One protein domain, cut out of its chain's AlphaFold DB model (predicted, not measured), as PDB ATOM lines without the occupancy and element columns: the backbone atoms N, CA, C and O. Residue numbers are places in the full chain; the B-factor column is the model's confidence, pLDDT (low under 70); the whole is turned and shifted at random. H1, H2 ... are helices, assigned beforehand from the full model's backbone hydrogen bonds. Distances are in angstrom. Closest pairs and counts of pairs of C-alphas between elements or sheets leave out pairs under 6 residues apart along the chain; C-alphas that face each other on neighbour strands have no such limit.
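Overview. This is residues 524 to 673 of the 1021 residues of an uncharacterized protein of Legionella cherrii (UniProt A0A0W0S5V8). One long helix, H1, runs nearly the full length of a rod; the helical hairpin of H6 and H7 packs along its first part, making a three-helix bundle, and four short helices, H2 to H5, form a small head near its other end. The chain goes from H1 through the head and comes back over residues 616 to 621 into H6. The printed part has 150 residues with seven named helices, H1 to H7 in chain order, and no named strand; the class is all helix. The whole is extended, with a radius of gyration of the C-alphas of 23.9 A and spans of 76 by 24 by 22 A.

Arrangement. H1, residues 524 to 570, H6, residues 622 to 644, and H7, residues 654 to 670, form an up-and-down bundle, each running against the one before it in the chain. With residues 535 to 556 alone H1 touches H6 at a shallow tilt of 26 degrees, opposite ways; the closest C-alphas, of Asn 542 and Ile 637, are 6.7 A apart. With residues 527 to 541 alone it touches H7, closest at the C-alphas of Tyr 531 and Leu 657, 6.7 A. H6 and H7 are a hairpin at a shallow tilt of 7 degrees, closest at the C-alphas of Leu 633 and Ser 670, 4.9 A. H3, residues 587 to 596, touches residues 559 to 567 of H1 at a steep tilt of 67 degrees, only just short of about perpendicular; the closest C-alphas, of Thr 567 and Val 593, are 5.5 A apart. H2, residues 575 to 584, forms a hairpin with H3, closest at the C-alphas of Leu 582 and Ala 590, 5.0 A. H4, residues 599 to 608, touches H2 about perpendicular, at 74 degrees, closest at the C-alphas of Val 575 and Leu 605, 6.3 A. H5, residues 611 to 615, touches H3, closest at the C-alphas of Arg 591 and Ile 614, 5.7 A. H3 and H6 are apart. Every O i to N i+4 pair is within hydrogen-bond range in H1, H2, H3, H5, H6 and H7; in H4 4 of 6 are.

Along the chain. H1 begins at C-alpha 524 at (373.665, 332.195, 319.115) and ends at C-alpha 570 at (330.148, 366.630, 278.652), 68.7 A on. H6 measures 32.8 A. H7 measures 24.5 A and ends at C-alpha 670 at (359.204, 342.709, 293.374).

Size, cuts and confidence. The C-alphas farthest apart, of Lys 524 and Pro 574, are 76.4 A apart. The printed part has no cut, and no link is long. Residues 611 to 621 are under pLDDT 70; the mean of the printed part is 86.0.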
ATOM      1  N   LYS A 524     374.994 331.670 318.743       92.25
ATOM      2  CA  LYS A 524     373.665 332.195 319.115       92.25
ATOM      3  C   LYS A 524     373.596 333.723 319.016       92.25
ATOM      4  O   LYS A 524     372.647 334.246 318.434       92.25
ATOM      5  N   VAL A 525     374.616 334.441 319.493       93.62
ATOM      6  CA  VAL A 525     374.694 335.910 319.358       93.62
ATOM      7  C   VAL A 525     374.758 336.338 317.891       93.62
ATOM      8  O   VAL A 525     374.021 337.237 317.488       93.62
ATOM      9  N   LYS A 526     375.571 335.668 317.067       92.94
ATOM     10  CA  LYS A 526     375.702 335.980 315.636       92.94
ATOM     11  C   LYS A 526     374.420 335.704 314.841       92.94
ATOM     12  O   LYS A 526     374.081 336.473 313.942       92.94
ATOM     13  N   ASN A 527     373.688 334.639 315.176       92.31
ATOM     14  CA  ASN A 527     372.381 334.357 314.579       92.31
ATOM     15  C   ASN A 527     371.350 335.430 314.962       92.31
ATOM     16  O   ASN A 527     370.605 335.876 314.093       92.31
ATOM     17  N   PHE A 528     371.346 335.899 316.216       94.38
ATOM     18  CA  PHE A 528     370.460 336.981 316.657       94.38
ATOM     19  C   PHE A 528     370.811 338.339 316.023       94.38
ATOM     20  O   PHE A 528     369.921 339.043 315.556       94.38
ATOM     21  N   GLN A 529     372.096 338.682 315.889       93.44
ATOM     22  CA  GLN A 529     372.531 339.869 315.132       93.44
ATOM     23  C   GLN A 529     372.030 339.827 313.679       93.44
ATOM     24  O   GLN A 529     371.407 340.775 313.207       93.44
ATOM     25  N   ARG A 530     372.209 338.693 312.989       93.06
ATOM     26  CA  ARG A 530     371.733 338.508 311.609       93.06
ATOM     27  C   ARG A 530     370.199 338.455 311.493       93.06
ATOM     28  O   ARG A 530     369.655 338.771 310.438       93.06
ATOM     29  N   TYR A 531     369.489 338.062 312.549       94.25
ATOM     30  CA  TYR A 531     368.033 338.191 312.632       94.25
ATOM     31  C   TYR A 531     367.608 339.661 312.668       94.25
ATOM     32  O   TYR A 531     366.745 340.045 311.882       94.25
ATOM     33  N   LEU A 532     368.254 340.488 313.501       94.50
ATOM     34  CA  LEU A 532     367.996 341.930 313.553       94.50
ATOM     35  C   LEU A 532     368.268 342.595 312.195       94.50
ATOM     36  O   LEU A 532     367.406 343.315 311.712       94.50
ATOM     37  N   GLU A 533     369.382 342.284 311.521       93.56
ATOM     38  CA  GLU A 533     369.677 342.801 310.168       93.56
ATOM     39  C   GLU A 533     368.544 342.527 309.156       93.56
ATOM     40  O   GLU A 533     368.163 343.406 308.382       93.56
ATOM     41  N   LEU A 534     368.000 341.304 309.149       94.00
ATOM     42  CA  LEU A 534     366.933 340.901 308.223       94.00
ATOM     43  C   LEU A 534     365.560 341.466 308.631       94.00
ATOM     44  O   LEU A 534     364.736 341.746 307.761       94.00
ATOM     45  N   LYS A 535     365.319 341.649 309.933       94.50
ATOM     46  CA  LYS A 535     364.117 342.281 310.494       94.50
ATOM     47  C   LYS A 535     364.084 343.777 310.180       94.50
ATOM     48  O   LYS A 535     363.120 344.240 309.578       94.50
ATOM     49  N   ASP A 536     365.174 344.484 310.470       94.19
ATOM     50  CA  ASP A 536     365.357 345.909 310.183       94.19
ATOM     51  C   ASP A 536     365.232 346.182 308.664       94.19
ATOM     52  O   ASP A 536     364.617 347.171 308.255       94.19
ATOM     53  N   GLU A 537     365.731 345.282 307.795       93.56
ATOM     54  CA  GLU A 537     365.475 345.369 306.348       93.56
ATOM     55  C   GLU A 537     363.988 345.183 306.006       93.56
ATOM     56  O   GLU A 537     363.447 345.963 305.217       93.56
ATOM     57  N   LEU A 538     363.323 344.159 306.551       94.38
ATOM     58  CA  LEU A 538     361.925 343.866 306.226       94.38
ATOM     59  C   LEU A 538     360.991 345.000 306.661       94.38
ATOM     60  O   LEU A 538     360.152 345.426 305.867       94.38
ATOM     61  N   GLU A 539     361.182 345.542 307.864       92.75
ATOM     62  CA  GLU A 539     360.432 346.693 308.376       92.75
ATOM     63  C   GLU A 539     360.611 347.920 307.461       92.75
ATOM     64  O   GLU A 539     359.623 348.534 307.043       92.75
ATOM     65  N   ALA A 540     361.844 348.214 307.027       90.50
ATOM     66  CA  ALA A 540     362.122 349.294 306.078       90.50
ATOM     67  C   ALA A 540     361.493 349.065 304.686       90.50
ATOM     68  O   ALA A 540     361.018 350.013 304.051       90.50
ATOM     69  N   LYS A 541     361.454 347.819 304.186       90.38
ATOM     70  CA  LYS A 541     360.780 347.483 302.916       90.38
ATOM     71  C   LYS A 541     359.259 347.552 303.024       90.38
ATOM     72  O   LYS A 541     358.622 347.980 302.064       90.38
ATOM     73  N   ASN A 542     358.688 347.181 304.167       91.06
ATOM     74  CA  ASN A 542     357.254 347.262 304.427       91.06
ATOM     75  C   ASN A 542     356.789 348.728 304.498       91.06
ATOM     76  O   ASN A 542     355.840 349.109 303.813       91.06
ATOM     77  N   ALA A 543     357.530 349.585 305.212       88.94
ATOM     78  CA  ALA A 543     357.274 351.026 305.261       88.94
ATOM     79  C   ALA A 543     357.299 351.680 303.862       88.94
ATOM     80  O   ALA A 543     356.343 352.360 303.483       88.94
ATOM     81  N   LEU A 544     358.336 351.405 303.060       88.38
ATOM     82  CA  LEU A 544     358.436 351.910 301.683       88.38
ATOM     83  C   LEU A 544     357.300 351.386 300.786       88.38
ATOM     84  O   LEU A 544     356.737 352.136 299.989       88.38
ATOM     85  N   ALA A 545     356.926 350.111 300.916       89.31
ATOM     86  CA  ALA A 545     355.810 349.549 300.161       89.31
ATOM     87  C   ALA A 545     354.465 350.184 300.557       89.31
ATOM     88  O   ALA A 545     353.604 350.356 299.693       89.31
ATOM     89  N   LEU A 546     354.273 350.563 301.823       89.06
ATOM     90  CA  LEU A 546     353.077 351.271 302.285       89.06
ATOM     91  C   LEU A 546     353.000 352.700 301.721       89.06
ATOM     92  O   LEU A 546     351.944 353.096 301.229       89.06
ATOM     93  N   GLU A 547     354.110 353.440 301.714       87.75
ATOM     94  CA  GLU A 547     354.208 354.766 301.080       87.75
ATOM     95  C   GLU A 547     353.893 354.689 299.575       87.75
ATOM     96  O   GLU A 547     353.032 355.409 299.061       87.75
ATOM     97  N   GLN A 548     354.521 353.744 298.867       87.75
ATOM     98  CA  GLN A 548     354.275 353.522 297.440       87.75
ATOM     99  C   GLN A 548     352.819 353.121 297.155       87.75
ATOM    100  O   GLN A 548     352.268 353.541 296.135       87.75
ATOM    101  N   LYS A 549     352.166 352.377 298.062       90.25
ATOM    102  CA  LYS A 549     350.730 352.072 297.970       90.25
ATOM    103  C   LYS A 549     349.890 353.348 298.009       90.25
ATOM    104  O   LYS A 549     349.091 353.577 297.105       90.25
ATOM    105  N   GLN A 550     350.097 354.182 299.030       88.06
ATOM    106  CA  GLN A 550     349.349 355.426 299.226       88.06
ATOM    107  C   GLN A 550     349.519 356.375 298.032       88.06
ATOM    108  O   GLN A 550     348.553 356.998 297.595       88.06
ATOM    109  N   HIS A 551     350.722 356.434 297.450       85.94
ATOM    110  CA  HIS A 551     350.981 357.225 296.250       85.94
ATOM    111  C   HIS A 551     350.231 356.679 295.019       85.94
ATOM    112  O   HIS A 551     349.597 357.459 294.310       85.94
ATOM    113  N   ILE A 552     350.216 355.357 294.787       88.06
ATOM    114  CA  ILE A 552     349.424 354.741 293.704       88.06
ATOM    115  C   ILE A 552     347.923 355.010 293.904       88.06
ATOM    116  O   ILE A 552     347.246 355.412 292.958       88.06
ATOM    117  N   GLU A 553     347.394 354.844 295.118       87.06
ATOM    118  CA  GLU A 553     345.975 355.084 295.425       87.06
ATOM    119  C   GLU A 553     345.585 356.562 295.236       87.06
ATOM    120  O   GLU A 553     344.560 356.855 294.617       87.06
ATOM    121  N   ALA A 554     346.425 357.504 295.680       86.75
ATOM    122  CA  ALA A 554     346.201 358.938 295.496       86.75
ATOM    123  C   ALA A 554     346.217 359.353 294.014       86.75
ATOM    124  O   ALA A 554     345.339 360.095 293.568       86.75
ATOM    125  N   VAL A 555     347.177 358.846 293.234       87.00
ATOM    126  CA  VAL A 555     347.286 359.141 291.796       87.00
ATOM    127  C   VAL A 555     346.138 358.490 291.009       87.00
ATOM    128  O   VAL A 555     345.576 359.124 290.119       87.00
ATOM    129  N   THR A 556     345.701 357.283 291.391       86.31
ATOM    130  CA  THR A 556     344.507 356.631 290.814       86.31
ATOM    131  C   THR A 556     343.263 357.480 291.064       86.31
ATOM    132  O   THR A 556     342.577 357.864 290.117       86.31
ATOM    133  N   LYS A 557     343.035 357.884 292.322       87.06
ATOM    134  CA  LYS A 557     341.904 358.735 292.711       87.06
ATOM    135  C   LYS A 557     341.905 360.080 291.981       87.06
ATOM    136  O   LYS A 557     340.834 360.571 291.627       87.06
ATOM    137  N   SER A 558     343.077 360.668 291.728       86.25
ATOM    138  CA  SER A 558     343.201 361.909 290.952       86.25
ATOM    139  C   SER A 558     342.708 361.728 289.511       86.25
ATOM    140  O   SER A 558     341.907 362.532 289.036       86.25
ATOM    141  N   ILE A 559     343.133 360.658 288.831       85.69
ATOM    142  CA  ILE A 559     342.707 360.342 287.455       85.69
ATOM    143  C   ILE A 559     341.211 359.983 287.410       85.69
ATOM    144  O   ILE A 559     340.497 360.445 286.521       85.69
ATOM    145  N   ASP A 560     340.713 359.218 288.386       85.00
ATOM    146  CA  ASP A 560     339.290 358.875 288.502       85.00
ATOM    147  C   ASP A 560     338.405 360.114 288.710       85.00
ATOM    148  O   ASP A 560     337.343 360.213 288.095       85.00
ATOM    149  N   THR A 561     338.852 361.066 289.539       87.88
ATOM    150  CA  THR A 561     338.134 362.329 289.801       87.88
ATOM    151  C   THR A 561     338.061 363.183 288.535       87.88
ATOM    152  O   THR A 561     336.981 363.641 288.174       87.88
ATOM    153  N   VAL A 562     339.181 363.332 287.816       88.25
ATOM    154  CA  VAL A 562     339.233 364.026 286.516       88.25
ATOM    155  C   VAL A 562     338.301 363.365 285.496       88.25
ATOM    156  O   VAL A 562     337.516 364.051 284.846       88.25
ATOM    157  N   ARG A 563     338.326 362.030 285.373       89.31
ATOM    158  CA  ARG A 563     337.407 361.310 284.478       89.31
ATOM    159  C   ARG A 563     335.952 361.609 284.829       89.31
ATOM    160  O   ARG A 563     335.164 361.870 283.925       89.31
ATOM    161  N   GLN A 564     335.586 361.540 286.109       87.81
ATOM    162  CA  GLN A 564     334.213 361.782 286.557       87.81
ATOM    163  C   GLN A 564     333.764 363.223 286.283       87.81
ATOM    164  O   GLN A 564     332.656 363.406 285.783       87.81
ATOM    165  N   ALA A 565     334.627 364.212 286.532       89.44
ATOM    166  CA  ALA A 565     334.360 365.613 286.221       89.44
ATOM    167  C   ALA A 565     334.125 365.824 284.716       89.44
ATOM    168  O   ALA A 565     333.028 366.226 284.334       89.44
ATOM    169  N   ILE A 566     335.072 365.434 283.851       90.75
ATOM    170  CA  ILE A 566     334.922 365.564 282.388       90.75
ATOM    171  C   ILE A 566     333.673 364.817 281.886       90.75
ATOM    172  O   ILE A 566     332.916 365.366 281.089       90.75
ATOM    173  N   THR A 567     333.409 363.596 282.369       89.75
ATOM    174  CA  THR A 567     332.214 362.820 281.968       89.75
ATOM    175  C   THR A 567     330.919 363.552 282.341       89.75
ATOM    176  O   THR A 567     330.000 363.622 281.527       89.75
ATOM    177  N   GLY A 568     330.841 364.116 283.551       88.19
ATOM    178  CA  GLY A 568     329.675 364.875 284.016       88.19
ATOM    179  C   GLY A 568     329.508 366.236 283.335       88.19
ATOM    180  O   GLY A 568     328.384 366.695 283.157       88.19
ATOM    181  N   GLU A 569     330.606 366.867 282.918       89.75
ATOM    182  CA  GLU A 569     330.590 368.143 282.201       89.75
ATOM    183  C   GLU A 569     330.172 367.999 280.724       89.75
ATOM    184  O   GLU A 569     329.521 368.907 280.194       89.75
ATOM    185  N   ILE A 570     330.489 366.869 280.070       90.44
ATOM    186  CA  ILE A 570     330.148 366.630 278.652       90.44
ATOM    187  C   ILE A 570     328.890 365.784 278.413       90.44
ATOM    188  O   ILE A 570     328.350 365.844 277.309       90.44
ATOM    189  N   SER A 571     328.395 364.999 279.376       89.25
ATOM    190  CA  SER A 571     327.167 364.210 279.165       89.25
ATOM    191  C   SER A 571     325.949 365.120 278.933       89.25
ATOM    192  O   SER A 571     325.852 366.215 279.492       89.25
ATOM    193  N   GLY A 572     325.050 364.718 278.032       83.06
ATOM    194  CA  GLY A 572     323.924 365.542 277.579       83.06
ATOM    195  C   GLY A 572     324.289 366.790 276.752       83.06
ATOM    196  O   GLY A 572     323.397 367.585 276.448       83.06
ATOM    197  N   LYS A 573     325.562 367.003 276.381       87.81
ATOM    198  CA  LYS A 573     325.978 368.052 275.426       87.81
ATOM    199  C   LYS A 573     325.801 367.582 273.968       87.81
ATOM    200  O   LYS A 573     325.716 366.380 273.729       87.81
ATOM    201  N   PRO A 574     325.781 368.498 272.978       87.88
ATOM    202  CA  PRO A 574     325.786 368.125 271.563       87.88
ATOM    203  C   PRO A 574     326.984 367.240 271.195       87.88
ATOM    204  O   PRO A 574     328.087 367.435 271.710       87.88
ATOM    205  N   VAL A 575     326.776 366.306 270.263       85.88
ATOM    206  CA  VAL A 575     327.767 365.281 269.881       85.88
ATOM    207  C   VAL A 575     329.094 365.902 269.414       85.88
ATOM    208  O   VAL A 575     330.156 365.401 269.775       85.88
ATOM    209  N   ASP A 576     329.061 367.035 268.704       83.19
ATOM    210  CA  ASP A 576     330.269 367.755 268.269       83.19
ATOM    211  C   ASP A 576     331.129 368.256 269.445       83.19
ATOM    212  O   ASP A 576     332.356 368.167 269.398       83.19
ATOM    213  N   VAL A 577     330.496 368.723 270.528       86.44
ATOM    214  CA  VAL A 577     331.175 369.201 271.748       86.44
ATOM    215  C   VAL A 577     331.803 368.022 272.494       86.44
ATOM    216  O   VAL A 577     332.957 368.091 272.919       86.44
ATOM    217  N   GLN A 578     331.067 366.909 272.606       88.81
ATOM    218  CA  GLN A 578     331.579 365.667 273.193       88.81
ATOM    219  C   GLN A 578     332.774 365.120 272.397       88.81
ATOM    220  O   GLN A 578     333.804 364.773 272.978       88.81
ATOM    221  N   LYS A 579     332.666 365.097 271.064       88.38
ATOM    222  CA  LYS A 579     333.737 364.686 270.154       88.38
ATOM    223  C   LYS A 579     334.967 365.579 270.290       88.38
ATOM    224  O   LYS A 579     336.061 365.051 270.470       88.38
ATOM    225  N   TYR A 580     334.801 366.903 270.253       87.81
ATOM    226  CA  TYR A 580     335.924 367.836 270.351       87.81
ATOM    227  C   TYR A 580     336.709 367.643 271.656       87.81
ATOM    228  O   TYR A 580     337.939 367.600 271.624       87.81
ATOM    229  N   VAL A 581     336.028 367.446 272.793       89.31
ATOM    230  CA  VAL A 581     336.689 367.122 274.069       89.31
ATOM    231  C   VAL A 581     337.463 365.804 273.984       89.31
ATOM    232  O   VAL A 581     338.647 365.770 274.317       89.31
ATOM    233  N   LEU A 582     336.832 364.729 273.502       88.31
ATOM    234  CA  LEU A 582     337.451 363.400 273.421       88.31
ATOM    235  C   LEU A 582     338.636 363.327 272.439       88.31
ATOM    236  O   LEU A 582     339.535 362.511 272.637       88.31
ATOM    237  N   GLU A 583     338.671 364.175 271.409       87.06
ATOM    238  CA  GLU A 583     339.796 364.272 270.468       87.06
ATOM    239  C   GLU A 583     340.972 365.123 270.998       87.06
ATOM    240  O   GLU A 583     342.081 364.999 270.472       87.06
ATOM    241  N   ASN A 584     340.768 365.942 272.044       87.25
ATOM    242  CA  ASN A 584     341.743 366.936 272.526       87.25
ATOM    243  C   ASN A 584     342.269 366.731 273.966       87.25
ATOM    244  O   ASN A 584     343.077 367.549 274.410       87.25
ATOM    245  N   ILE A 585     341.875 365.671 274.681       87.56
ATOM    246  CA  ILE A 585     342.464 365.246 275.979       87.56
ATOM    247  C   ILE A 585     343.394 364.024 275.816       87.56
ATOM    248  O   ILE A 585     343.484 363.451 274.726       87.56
ATOM    249  N   ASP A 586     344.106 363.599 276.871       84.12
ATOM    250  CA  ASP A 586     344.916 362.370 276.836       84.12
ATOM    251  C   ASP A 586     344.090 361.163 276.365       84.12
ATOM    252  O   ASP A 586     342.951 360.958 276.774       84.12
ATOM    253  N   ARG A 587     344.680 360.309 275.523       78.69
ATOM    254  CA  ARG A 587     343.950 359.224 274.844       78.69
ATOM    255  C   ARG A 587     343.443 358.133 275.790       78.69
ATOM    256  O   ARG A 587     342.403 357.537 275.521       78.69
ATOM    257  N   ASN A 588     344.143 357.873 276.894       77.25
ATOM    258  CA  ASN A 588     343.696 356.908 277.900       77.25
ATOM    259  C   ASN A 588     342.552 357.503 278.726       77.25
ATOM    260  O   ASN A 588     341.569 356.813 279.004       77.25
ATOM    261  N   LEU A 589     342.653 358.795 279.059       84.69
ATOM    262  CA  LEU A 589     341.585 359.546 279.710       84.69
ATOM    263  C   LEU A 589     340.336 359.617 278.816       84.69
ATOM    264  O   LEU A 589     339.265 359.224 279.268       84.69
ATOM    265  N   ALA A 590     340.478 359.986 277.539       84.50
ATOM    266  CA  ALA A 590     339.411 360.005 276.537       84.50
ATOM    267  C   ALA A 590     338.702 358.651 276.419       84.50
ATOM    268  O   ALA A 590     337.478 358.589 276.498       84.50
ATOM    269  N   ARG A 591     339.451 357.543 276.321       82.81
ATOM    270  CA  ARG A 591     338.869 356.190 276.309       82.81
ATOM    271  C   ARG A 591     338.078 355.885 277.581       82.81
ATOM    272  O   ARG A 591     337.025 355.253 277.518       82.81
ATOM    273  N   SER A 592     338.576 356.322 278.738       83.69
ATOM    274  CA  SER A 592     337.929 356.099 280.033       83.69
ATOM    275  C   SER A 592     336.663 356.954 280.203       83.69
ATOM    276  O   SER A 592     335.645 356.440 280.664       83.69
ATOM    277  N   VAL A 593     336.691 358.219 279.767       87.12
ATOM    278  CA  VAL A 593     335.527 359.123 279.703       87.12
ATOM    279  C   VAL A 593     334.479 358.568 278.738       87.12
ATOM    280  O   VAL A 593     333.350 358.338 279.155       87.12
ATOM    281  N   PHE A 594     334.854 358.248 277.492       87.56
ATOM    282  CA  PHE A 594     333.952 357.663 276.491       87.56
ATOM    283  C   PHE A 594     333.231 356.425 277.036       87.56
ATOM    284  O   PHE A 594     332.006 356.370 277.017       87.56
ATOM    285  N   ASN A 595     333.968 355.468 277.610       85.00
ATOM    286  CA  ASN A 595     333.386 354.260 278.210       85.00
ATOM    287  C   ASN A 595     332.450 354.538 279.404       85.00
ATOM    288  O   ASN A 595     331.613 353.690 279.715       85.00
ATOM    289  N   SER A 596     332.581 355.700 280.051       86.69
ATOM    290  CA  SER A 596     331.743 356.139 281.175       86.69
ATOM    291  C   SER A 596     330.460 356.862 280.736       86.69
ATOM    292  O   SER A 596     329.567 357.039 281.562       86.69
ATOM    293  N   LEU A 597     330.334 357.260 279.461       87.81
ATOM    294  CA  LEU A 597     329.141 357.941 278.950       87.81
ATOM    295  C   LEU A 597     327.922 356.993 278.835       87.81
ATOM    296  O   LEU A 597     328.080 355.768 278.662       87.81
ATOM    297  N   PRO A 598     326.686 357.536 278.895       89.75
ATOM    298  CA  PRO A 598     325.454 356.791 278.636       89.75
ATOM    299  C   PRO A 598     325.510 355.995 277.325       89.75
ATOM    300  O   PRO A 598     326.138 356.420 276.356       89.75
ATOM    301  N   LYS A 599     324.834 354.836 277.272       85.38
ATOM    302  CA  LYS A 599     324.902 353.935 276.104       85.38
ATOM    303  C   LYS A 599     324.544 354.657 274.800       85.38
ATOM    304  O   LYS A 599     325.287 354.535 273.836       85.38
ATOM    305  N   LYS A 600     323.464 355.449 274.812       84.44
ATOM    306  CA  LYS A 600     323.013 356.203 273.638       84.44
ATOM    307  C   LYS A 600     324.066 357.211 273.162       84.44
ATOM    308  O   LYS A 600     324.402 357.205 271.991       84.44
ATOM    309  N   GLU A 601     324.644 358.002 274.068       85.50
ATOM    310  CA  GLU A 601     325.689 358.979 273.717       85.50
ATOM    311  C   GLU A 601     326.930 358.297 273.116       85.50
ATOM    312  O   GLU A 601     327.530 358.819 272.184       85.50
ATOM    313  N   ARG A 602     327.287 357.090 273.584       85.31
ATOM    314  CA  ARG A 602     328.345 356.275 272.960       85.31
ATOM    315  C   ARG A 602     327.982 355.748 271.576       85.31
ATOM    316  O   ARG A 602     328.876 355.634 270.744       85.31
ATOM    317  N   GLU A 603     326.719 355.395 271.350       84.12
ATOM    318  CA  GLU A 603     326.209 354.968 270.042       84.12
ATOM    319  C   GLU A 603     326.242 356.163 269.068       84.12
ATOM    320  O   GLU A 603     326.945 356.087 268.062       84.12
ATOM    321  N   ASP A 604     325.651 357.303 269.444       83.69
ATOM    322  CA  ASP A 604     325.659 358.561 268.680       83.69
ATOM    323  C   ASP A 604     327.104 359.044 268.362       83.69
ATOM    324  O   ASP A 604     327.410 359.439 267.236       83.69
ATOM    325  N   LEU A 605     328.039 358.959 269.321       84.50
ATOM    326  CA  LEU A 605     329.461 359.286 269.108       84.50
ATOM    327  C   LEU A 605     330.194 358.289 268.197       84.50
ATOM    328  O   LEU A 605     331.140 358.682 267.510       84.50
ATOM    329  N   SER A 606     329.812 357.008 268.203       81.25
ATOM    330  CA  SER A 606     330.526 355.964 267.452       81.25
ATOM    331  C   SER A 606     330.409 356.106 265.933       81.25
ATOM    332  O   SER A 606     331.287 355.629 265.216       81.25
ATOM    333  N   GLU A 607     329.381 356.806 265.449       80.94
ATOM    334  CA  GLU A 607     329.191 357.097 264.024       80.94
ATOM    335  C   GLU A 607     330.098 358.235 263.522       80.94
ATOM    336  O   GLU A 607     330.461 358.266 262.345       80.94
ATOM    337  N   VAL A 608     330.494 359.168 264.401       79.56
ATOM    338  CA  VAL A 608     331.198 360.412 264.023       79.56
ATOM    339  C   VAL A 608     332.646 360.506 264.508       79.56
ATOM    340  O   VAL A 608     333.386 361.386 264.049       79.56
ATOM    341  N   LEU A 609     333.066 359.647 265.440       79.88
ATOM    342  CA  LEU A 609     334.381 359.684 266.083       79.88
ATOM    343  C   LEU A 609     335.230 358.472 265.640       79.88
ATOM    344  O   LEU A 609     334.760 357.340 265.730       79.88
ATOM    345  N   PRO A 610     336.488 358.659 265.187       74.94
ATOM    346  CA  PRO A 610     337.344 357.569 264.709       74.94
ATOM    347  C   PRO A 610     337.790 356.638 265.853       74.94
ATOM    348  O   PRO A 610     338.884 356.786 266.408       74.94
ATOM    349  N   LEU A 611     336.944 355.657 266.192       69.25
ATOM    350  CA  LEU A 611     337.115 354.735 267.323       69.25
ATOM    351  C   LEU A 611     338.468 354.013 267.347       69.25
ATOM    352  O   LEU A 611     338.977 353.742 268.436       69.25
ATOM    353  N   ASP A 612     339.081 353.748 266.192       68.38
ATOM    354  CA  ASP A 612     340.416 353.145 266.098       68.38
ATOM    355  C   ASP A 612     341.473 353.968 266.848       68.38
ATOM    356  O   ASP A 612     342.321 353.415 267.546       68.38
ATOM    357  N   ARG A 613     341.394 355.307 266.788       64.38
ATOM    358  CA  ARG A 613     342.348 356.206 267.464       64.38
ATOM    359  C   ARG A 613     342.220 356.180 268.987       64.38
ATOM    360  O   ARG A 613     343.216 356.413 269.673       64.38
ATOM    361  N   ILE A 614     341.026 355.885 269.503       65.75
ATOM    362  CA  ILE A 614     340.757 355.717 270.938       65.75
ATOM    363  C   ILE A 614     341.065 354.280 271.396       65.75
ATOM    364  O   ILE A 614     341.533 354.075 272.517       65.75
ATOM    365  N   ASN A 615     340.852 353.273 270.544       62.91
ATOM    366  CA  ASN A 615     340.972 351.863 270.926       62.91
ATOM    367  C   ASN A 615     342.335 351.205 270.662       62.91
ATOM    368  O   ASN A 615     342.617 350.190 271.297       62.91
ATOM    369  N   ALA A 616     343.193 351.772 269.805       54.72
ATOM    370  CA  ALA A 616     344.491 351.193 269.424       54.72
ATOM    371  C   ALA A 616     345.564 351.141 270.537       54.72
ATOM    372  O   ALA A 616     346.655 350.619 270.312       54.72
ATOM    373  N   PHE A 617     345.288 351.676 271.729       54.41
ATOM    374  CA  PHE A 617     346.213 351.661 272.868       54.41
ATOM    375  C   PHE A 617     345.898 350.501 273.838       54.41
ATOM    376  O   PHE A 617     344.741 350.075 273.925       54.41
ATOM    377  N   PRO A 618     346.901 349.943 274.550       53.88
ATOM    378  CA  PRO A 618     346.705 348.785 275.424       53.88
ATOM    379  C   PRO A 618     345.693 349.065 276.545       53.88
ATOM    380  O   PRO A 618     345.563 350.189 277.021       53.88
ATOM    381  N   ALA A 619     344.958 348.028 276.957       46.31
ATOM    382  CA  ALA A 619     343.867 348.157 277.928       46.31
ATOM    383  C   ALA A 619     344.344 348.388 279.376       46.31
ATOM    384  O   ALA A 619     343.593 348.926 280.189       46.31
ATOM    385  N   GLU A 620     345.580 348.004 279.707       56.06
ATOM    386  CA  GLU A 620     346.175 348.297 281.009       56.06
ATOM    387  C   GLU A 620     346.845 349.669 281.007       56.06
ATOM    388  O   GLU A 620     347.841 349.909 280.320       56.06
ATOM    389  N   SER A 621     346.313 350.570 281.829       69.00
ATOM    390  CA  SER A 621     346.973 351.827 282.155       69.00
ATOM    391  C   SER A 621     348.291 351.563 282.899       69.00
ATOM    392  O   SER A 621     348.434 350.586 283.643       69.00
ATOM    393  N   GLY A 622     349.252 352.483 282.777       73.75
ATOM    394  CA  GLY A 622     350.523 352.378 283.507       73.75
ATOM    395  C   GLY A 622     350.355 352.323 285.032       73.75
ATOM    396  O   GLY A 622     351.215 351.778 285.720       73.75
ATOM    397  N   ILE A 623     349.234 352.832 285.562       79.62
ATOM    398  CA  ILE A 623     348.904 352.752 286.987       79.62
ATOM    399  C   ILE A 623     348.351 351.378 287.393       79.62
ATOM    400  O   ILE A 623     348.737 350.875 288.447       79.62
ATOM    401  N   ASN A 624     347.574 350.705 286.535       79.25
ATOM    402  CA  ASN A 624     347.135 349.324 286.776       79.25
ATOM    403  C   ASN A 624     348.339 348.368 286.841       79.25
ATOM    404  O   ASN A 624     348.426 347.547 287.752       79.25
ATOM    405  N   MET A 625     349.321 348.531 285.942       82.81
ATOM    406  CA  MET A 625     350.568 347.754 285.979       82.81
ATOM    407  C   MET A 625     351.366 347.967 287.280       82.81
ATOM    408  O   MET A 625     351.953 347.021 287.813       82.81
ATOM    409  N   LEU A 626     351.397 349.201 287.808       86.56
ATOM    410  CA  LEU A 626     352.027 349.499 289.100       86.56
ATOM    411  C   LEU A 626     351.240 348.883 290.264       86.56
ATOM    412  O   LEU A 626     351.859 348.303 291.152       86.56
ATOM    413  N   ALA A 627     349.906 348.933 290.240       85.56
ATOM    414  CA  ALA A 627     349.053 348.311 291.253       85.56
ATOM    415  C   ALA A 627     349.197 346.774 291.284       85.56
ATOM    416  O   ALA A 627     349.323 346.193 292.360       85.56
ATOM    417  N   MET A 628     349.281 346.103 290.128       86.19
ATOM    418  CA  MET A 628     349.549 344.655 290.069       86.19
ATOM    419  C   MET A 628     350.940 344.293 290.612       86.19
ATOM    420  O   MET A 628     351.084 343.357 291.407       86.19
ATOM    421  N   LYS A 629     351.978 345.057 290.240       88.69
ATOM    422  CA  LYS A 629     353.320 344.898 290.825       88.69
ATOM    423  C   LYS A 629     353.326 345.160 292.332       88.69
ATOM    424  O   LYS A 629     353.998 344.427 293.052       88.69
ATOM    425  N   HIS A 630     352.555 346.136 292.815       91.25
ATOM    426  CA  HIS A 630     352.393 346.387 294.246       91.25
ATOM    427  C   HIS A 630     351.760 345.187 294.958       91.25
ATOM    428  O   HIS A 630     352.301 344.728 295.958       91.25
ATOM    429  N   GLY A 631     350.708 344.588 294.392       88.69
ATOM    430  CA  GLY A 631     350.116 343.349 294.910       88.69
ATOM    431  C   GLY A 631     351.112 342.183 294.983       88.69
ATOM    432  O   GLY A 631     351.120 341.433 295.960       88.69
ATOM    433  N   THR A 632     352.018 342.072 294.006       90.88
ATOM    434  CA  THR A 632     353.121 341.094 294.034       90.88
ATOM    435  C   THR A 632     354.106 341.393 295.175       90.88
ATOM    436  O   THR A 632     354.443 340.500 295.950       90.88
ATOM    437  N   LEU A 633     354.518 342.657 295.331       91.75
ATOM    438  CA  LEU A 633     355.412 343.120 296.400       91.75
ATOM    439  C   LEU A 633     354.812 342.898 297.797       91.75
ATOM    440  O   LEU A 633     355.470 342.323 298.659       91.75
ATOM    441  N   ALA A 634     353.553 343.280 298.006       91.12
ATOM    442  CA  ALA A 634     352.820 343.062 299.251       91.12
ATOM    443  C   ALA A 634     352.671 341.566 299.584       91.12
ATOM    444  O   ALA A 634     352.726 341.182 300.751       91.12
ATOM    445  N   THR A 635     352.542 340.707 298.566       92.12
ATOM    446  CA  THR A 635     352.519 339.248 298.748       92.12
ATOM    447  C   THR A 635     353.885 338.722 299.192       92.12
ATOM    448  O   THR A 635     353.955 337.978 300.166       92.12
ATOM    449  N   ALA A 636     354.975 339.162 298.551       92.19
ATOM    450  CA  ALA A 636     356.338 338.792 298.943       92.19
ATOM    451  C   ALA A 636     356.698 339.274 300.364       92.19
ATOM    452  O   ALA A 636     357.290 338.517 301.134       92.19
ATOM    453  N   ILE A 637     356.294 340.496 300.736       93.62
ATOM    454  CA  ILE A 637     356.467 341.044 302.093       93.62
ATOM    455  C   ILE A 637     355.692 340.192 303.099       93.62
ATOM    456  O   ILE A 637     356.284 339.714 304.060       93.62
ATOM    457  N   LYS A 638     354.417 339.879 302.829       93.31
ATOM    458  CA  LYS A 638     353.616 339.002 303.696       93.31
ATOM    459  C   LYS A 638     354.230 337.606 303.857       93.31
ATOM    460  O   LYS A 638     354.156 337.034 304.943       93.31
ATOM    461  N   THR A 639     354.845 337.042 302.816       92.94
ATOM    462  CA  THR A 639     355.601 335.781 302.924       92.94
ATOM    463  C   THR A 639     356.828 335.935 303.825       92.94
ATOM    464  O   THR A 639     357.060 335.070 304.668       92.94
ATOM    465  N   ALA A 640     357.579 337.033 303.705       93.81
ATOM    466  CA  ALA A 640     358.710 337.319 304.584       93.81
ATOM    467  C   ALA A 640     358.272 337.531 306.049       93.81
ATOM    468  O   ALA A 640     358.866 336.919 306.932       93.81
ATOM    469  N   ASP A 641     357.187 338.272 306.310       93.19
ATOM    470  CA  ASP A 641     356.593 338.446 307.650       93.19
ATOM    471  C   ASP A 641     356.140 337.102 308.246       93.19
ATOM    472  O   ASP A 641     356.350 336.820 309.427       93.19
ATOM    473  N   THR A 642     355.547 336.233 307.418       93.62
ATOM    474  CA  THR A 642     355.104 334.888 307.826       93.62
ATOM    475  C   THR A 642     356.284 333.993 308.213       93.62
ATOM    476  O   THR A 642     356.145 333.160 309.103       93.62
ATOM    477  N   ILE A 643     357.454 334.166 307.587       92.44
ATOM    478  CA  ILE A 643     358.684 333.460 307.978       92.44
ATOM    479  C   ILE A 643     359.294 334.110 309.226       92.44
ATOM    480  O   ILE A 643     359.637 333.398 310.163       92.44
ATOM    481  N   LEU A 644     359.380 335.447 309.287       92.25
ATOM    482  CA  LEU A 644     359.913 336.188 310.437       92.25
ATOM    483  C   LEU A 644     359.174 335.827 311.734       92.25
ATOM    484  O   LEU A 644     359.810 335.571 312.751       92.25
ATOM    485  N   THR A 645     357.843 335.743 311.684       90.06
ATOM    486  CA  THR A 645     356.987 335.372 312.828       90.06
ATOM    487  C   THR A 645     357.061 333.890 313.222       90.06
ATOM    488  O   THR A 645     356.579 333.525 314.293       90.06
ATOM    489  N   GLN A 646     357.697 333.037 312.411       90.25
ATOM    490  CA  GLN A 646     358.041 331.651 312.765       90.25
ATOM    491  C   GLN A 646     359.443 331.523 313.386       90.25
ATOM    492  O   GLN A 646     359.775 330.466 313.928       90.25
ATOM    493  N   ILE A 647     360.273 332.573 313.332       91.19
ATOM    494  CA  ILE A 647     361.576 332.593 314.002       91.19
ATOM    495  C   ILE A 647     361.367 332.895 315.486       91.19
ATOM    496  O   ILE A 647     360.945 333.982 315.874       91.19
ATOM    497  N   LYS A 648     361.708 331.919 316.326       87.62
ATOM    498  CA  LYS A 648     361.777 332.071 317.778       87.62
ATOM    499  C   LYS A 648     363.091 332.749 318.153       87.62
ATOM    500  O   LYS A 648     364.148 332.161 317.945       87.62
ATOM    501  N   GLU A 649     363.029 333.947 318.737       83.25
ATOM    502  CA  GLU A 649     364.234 334.700 319.126       83.25
ATOM    503  C   GLU A 649     365.138 333.911 320.105       83.25
ATOM    504  O   GLU A 649     366.357 333.994 320.011       83.25
ATOM    505  N   GLU A 650     364.554 333.061 320.961       78.94
ATOM    506  CA  GLU A 650     365.233 332.147 321.904       78.94
ATOM    507  C   GLU A 650     366.134 331.067 321.249       78.94
ATOM    508  O   GLU A 650     367.131 330.641 321.846       78.94
ATOM    509  N   ASP A 651     365.820 330.616 320.027       80.81
ATOM    510  CA  ASP A 651     366.543 329.532 319.342       80.81
ATOM    511  C   ASP A 651     366.501 329.683 317.810       80.81
ATOM    512  O   ASP A 651     365.788 328.984 317.089       80.81
ATOM    513  N   ILE A 652     367.273 330.649 317.313       88.25
ATOM    514  CA  ILE A 652     367.310 331.025 315.896       88.25
ATOM    515  C   ILE A 652     368.196 330.060 315.099       88.25
ATOM    516  O   ILE A 652     369.428 330.090 315.216       88.25
ATOM    517  N   GLN A 653     367.575 329.263 314.230       85.38
ATOM    518  CA  GLN A 653     368.264 328.319 313.348       85.38
ATOM    519  C   GLN A 653     368.729 328.989 312.042       85.38
ATOM    520  O   GLN A 653     368.079 329.888 311.498       85.38
ATOM    521  N   VAL A 654     369.873 328.550 311.506       85.56
ATOM    522  CA  VAL A 654     370.517 329.184 310.333       85.56
ATOM    523  C   VAL A 654     369.667 329.013 309.068       85.56
ATOM    524  O   VAL A 654     369.605 329.902 308.217       85.56
ATOM    525  N   GLU A 655     368.950 327.900 308.977       86.69
ATOM    526  CA  GLU A 655     368.024 327.537 307.908       86.69
ATOM    527  C   GLU A 655     366.863 328.536 307.832       86.69
ATOM    528  O   GLU A 655     366.526 328.999 306.743       86.69
ATOM    529  N   GLN A 656     366.316 328.949 308.982       90.62
ATOM    530  CA  GLN A 656     365.249 329.953 309.060       90.62
ATOM    531  C   GLN A 656     365.747 331.333 308.596       90.62
ATOM    532  O   GLN A 656     365.086 332.004 307.805       90.62
ATOM    533  N   LEU A 657     366.960 331.733 309.003       91.06
ATOM    534  CA  LEU A 657     367.600 332.971 308.529       91.06
ATOM    535  C   LEU A 657     367.895 332.947 307.022       91.06
ATOM    536  O   LEU A 657     367.912 333.992 306.368       91.06
ATOM    537  N   ASN A 658     368.150 331.769 306.451       89.75
ATOM    538  CA  ASN A 658     368.328 331.598 305.012       89.75
ATOM    539  C   ASN A 658     366.982 331.643 304.264       89.75
ATOM    540  O   ASN A 658     366.911 332.277 303.213       89.75
ATOM    541  N   GLN A 659     365.908 331.070 304.821       91.69
ATOM    542  CA  GLN A 659     364.542 331.192 304.289       91.69
ATOM    543  C   GLN A 659     364.065 332.652 304.283       91.69
ATOM    544  O   GLN A 659     363.644 333.150 303.239       91.69
ATOM    545  N   LEU A 660     364.218 333.373 305.402       93.44
ATOM    546  CA  LEU A 660     363.867 334.794 305.510       93.44
ATOM    547  C   LEU A 660     364.662 335.647 304.508       93.44
ATOM    548  O   LEU A 660     364.085 336.455 303.779       93.44
ATOM    549  N   ARG A 661     365.978 335.412 304.396       93.12
ATOM    550  CA  ARG A 661     366.833 336.071 303.395       93.12
ATOM    551  C   ARG A 661     366.402 335.764 301.956       93.12
ATOM    552  O   ARG A 661     366.519 336.637 301.099       93.12
ATOM    553  N   SER A 662     365.902 334.559 301.677       91.19
ATOM    554  CA  SER A 662     365.373 334.200 300.356       91.19
ATOM    555  C   SER A 662     364.060 334.926 300.054       91.19
ATOM    556  O   SER A 662     363.901 335.444 298.952       91.19
ATOM    557  N   ALA A 663     363.150 335.033 301.027       92.31
ATOM    558  CA  ALA A 663     361.903 335.787 300.872       92.31
ATOM    559  C   ALA A 663     362.165 337.290 300.670       92.31
ATOM    560  O   ALA A 663     361.597 337.897 299.763       92.31
ATOM    561  N   LEU A 664     363.108 337.873 301.419       92.25
ATOM    562  CA  LEU A 664     363.616 339.230 301.175       92.25
ATOM    563  C   LEU A 664     364.252 339.383 299.780       92.25
ATOM    564  O   LEU A 664     364.150 340.445 299.168       92.25
ATOM    565  N   GLY A 665     364.847 338.321 299.232       90.06
ATOM    566  CA  GLY A 665     365.278 338.261 297.833       90.06
ATOM    567  C   GLY A 665     364.130 338.491 296.843       90.06
ATOM    568  O   GLY A 665     364.283 339.279 295.907       90.06
ATOM    569  N   GLU A 666     362.965 337.882 297.074       91.44
ATOM    570  CA  GLU A 666     361.767 338.120 296.259       91.44
ATOM    571  C   GLU A 666     361.160 339.508 296.510       91.44
ATOM    572  O   GLU A 666     360.821 340.188 295.546       91.44
ATOM    573  N   VAL A 667     361.144 340.013 297.753       91.81
ATOM    574  CA  VAL A 667     360.757 341.411 298.055       91.81
ATOM    575  C   VAL A 667     361.605 342.406 297.250       91.81
ATOM    576  O   VAL A 667     361.067 343.325 296.631       91.81
ATOM    577  N   ARG A 668     362.929 342.203 297.188       89.94
ATOM    578  CA  ARG A 668     363.849 343.035 296.393       89.94
ATOM    579  C   ARG A 668     363.566 342.956 294.887       89.94
ATOM    580  O   ARG A 668     363.616 343.986 294.223       89.94
ATOM    581  N   LYS A 669     363.248 341.772 294.345       88.50
ATOM    582  CA  LYS A 669     362.864 341.586 292.927       88.50
ATOM    583  C   LYS A 669     361.503 342.206 292.590       88.50
ATOM    584  O   LYS A 669     361.309 342.698 291.479       88.50
ATOM    585  N   SER A 670     360.558 342.167 293.529       86.19
ATOM    586  CA  SER A 670     359.204 342.709 293.374       86.19
ATOM    587  C   SER A 670     359.113 344.222 293.597       86.19
ATOM    588  O   SER A 670     358.074 344.804 293.287       86.19
ATOM    589  N   ALA A 671     360.171 344.858 294.110       84.31
ATOM    590  CA  ALA A 671     360.209 346.285 294.418       84.31
ATOM    591  C   ALA A 671     359.779 347.167 293.230       84.31
ATOM    592  O   ALA A 671     360.091 346.892 292.063       84.31
ATOM    593  N   LEU A 672     359.052 348.247 293.528       85.44
ATOM    594  CA  LEU A 672     358.596 349.185 292.509       85.44
ATOM    595  C   LEU A 672     359.726 350.114 292.054       85.44
ATOM    596  O   LEU A 672     360.511 350.633 292.844       85.44
ATOM    597  N   ASP A 673     359.759 350.336 290.746       81.38
ATOM    598  CA  ASP A 673     360.659 351.263 290.069       81.38
ATOM    599  C   ASP A 673     360.147 352.699 290.259       81.38
ATOM    600  O   ASP A 673     359.118 353.081 289.691       81.38
TER     601      ASP A 673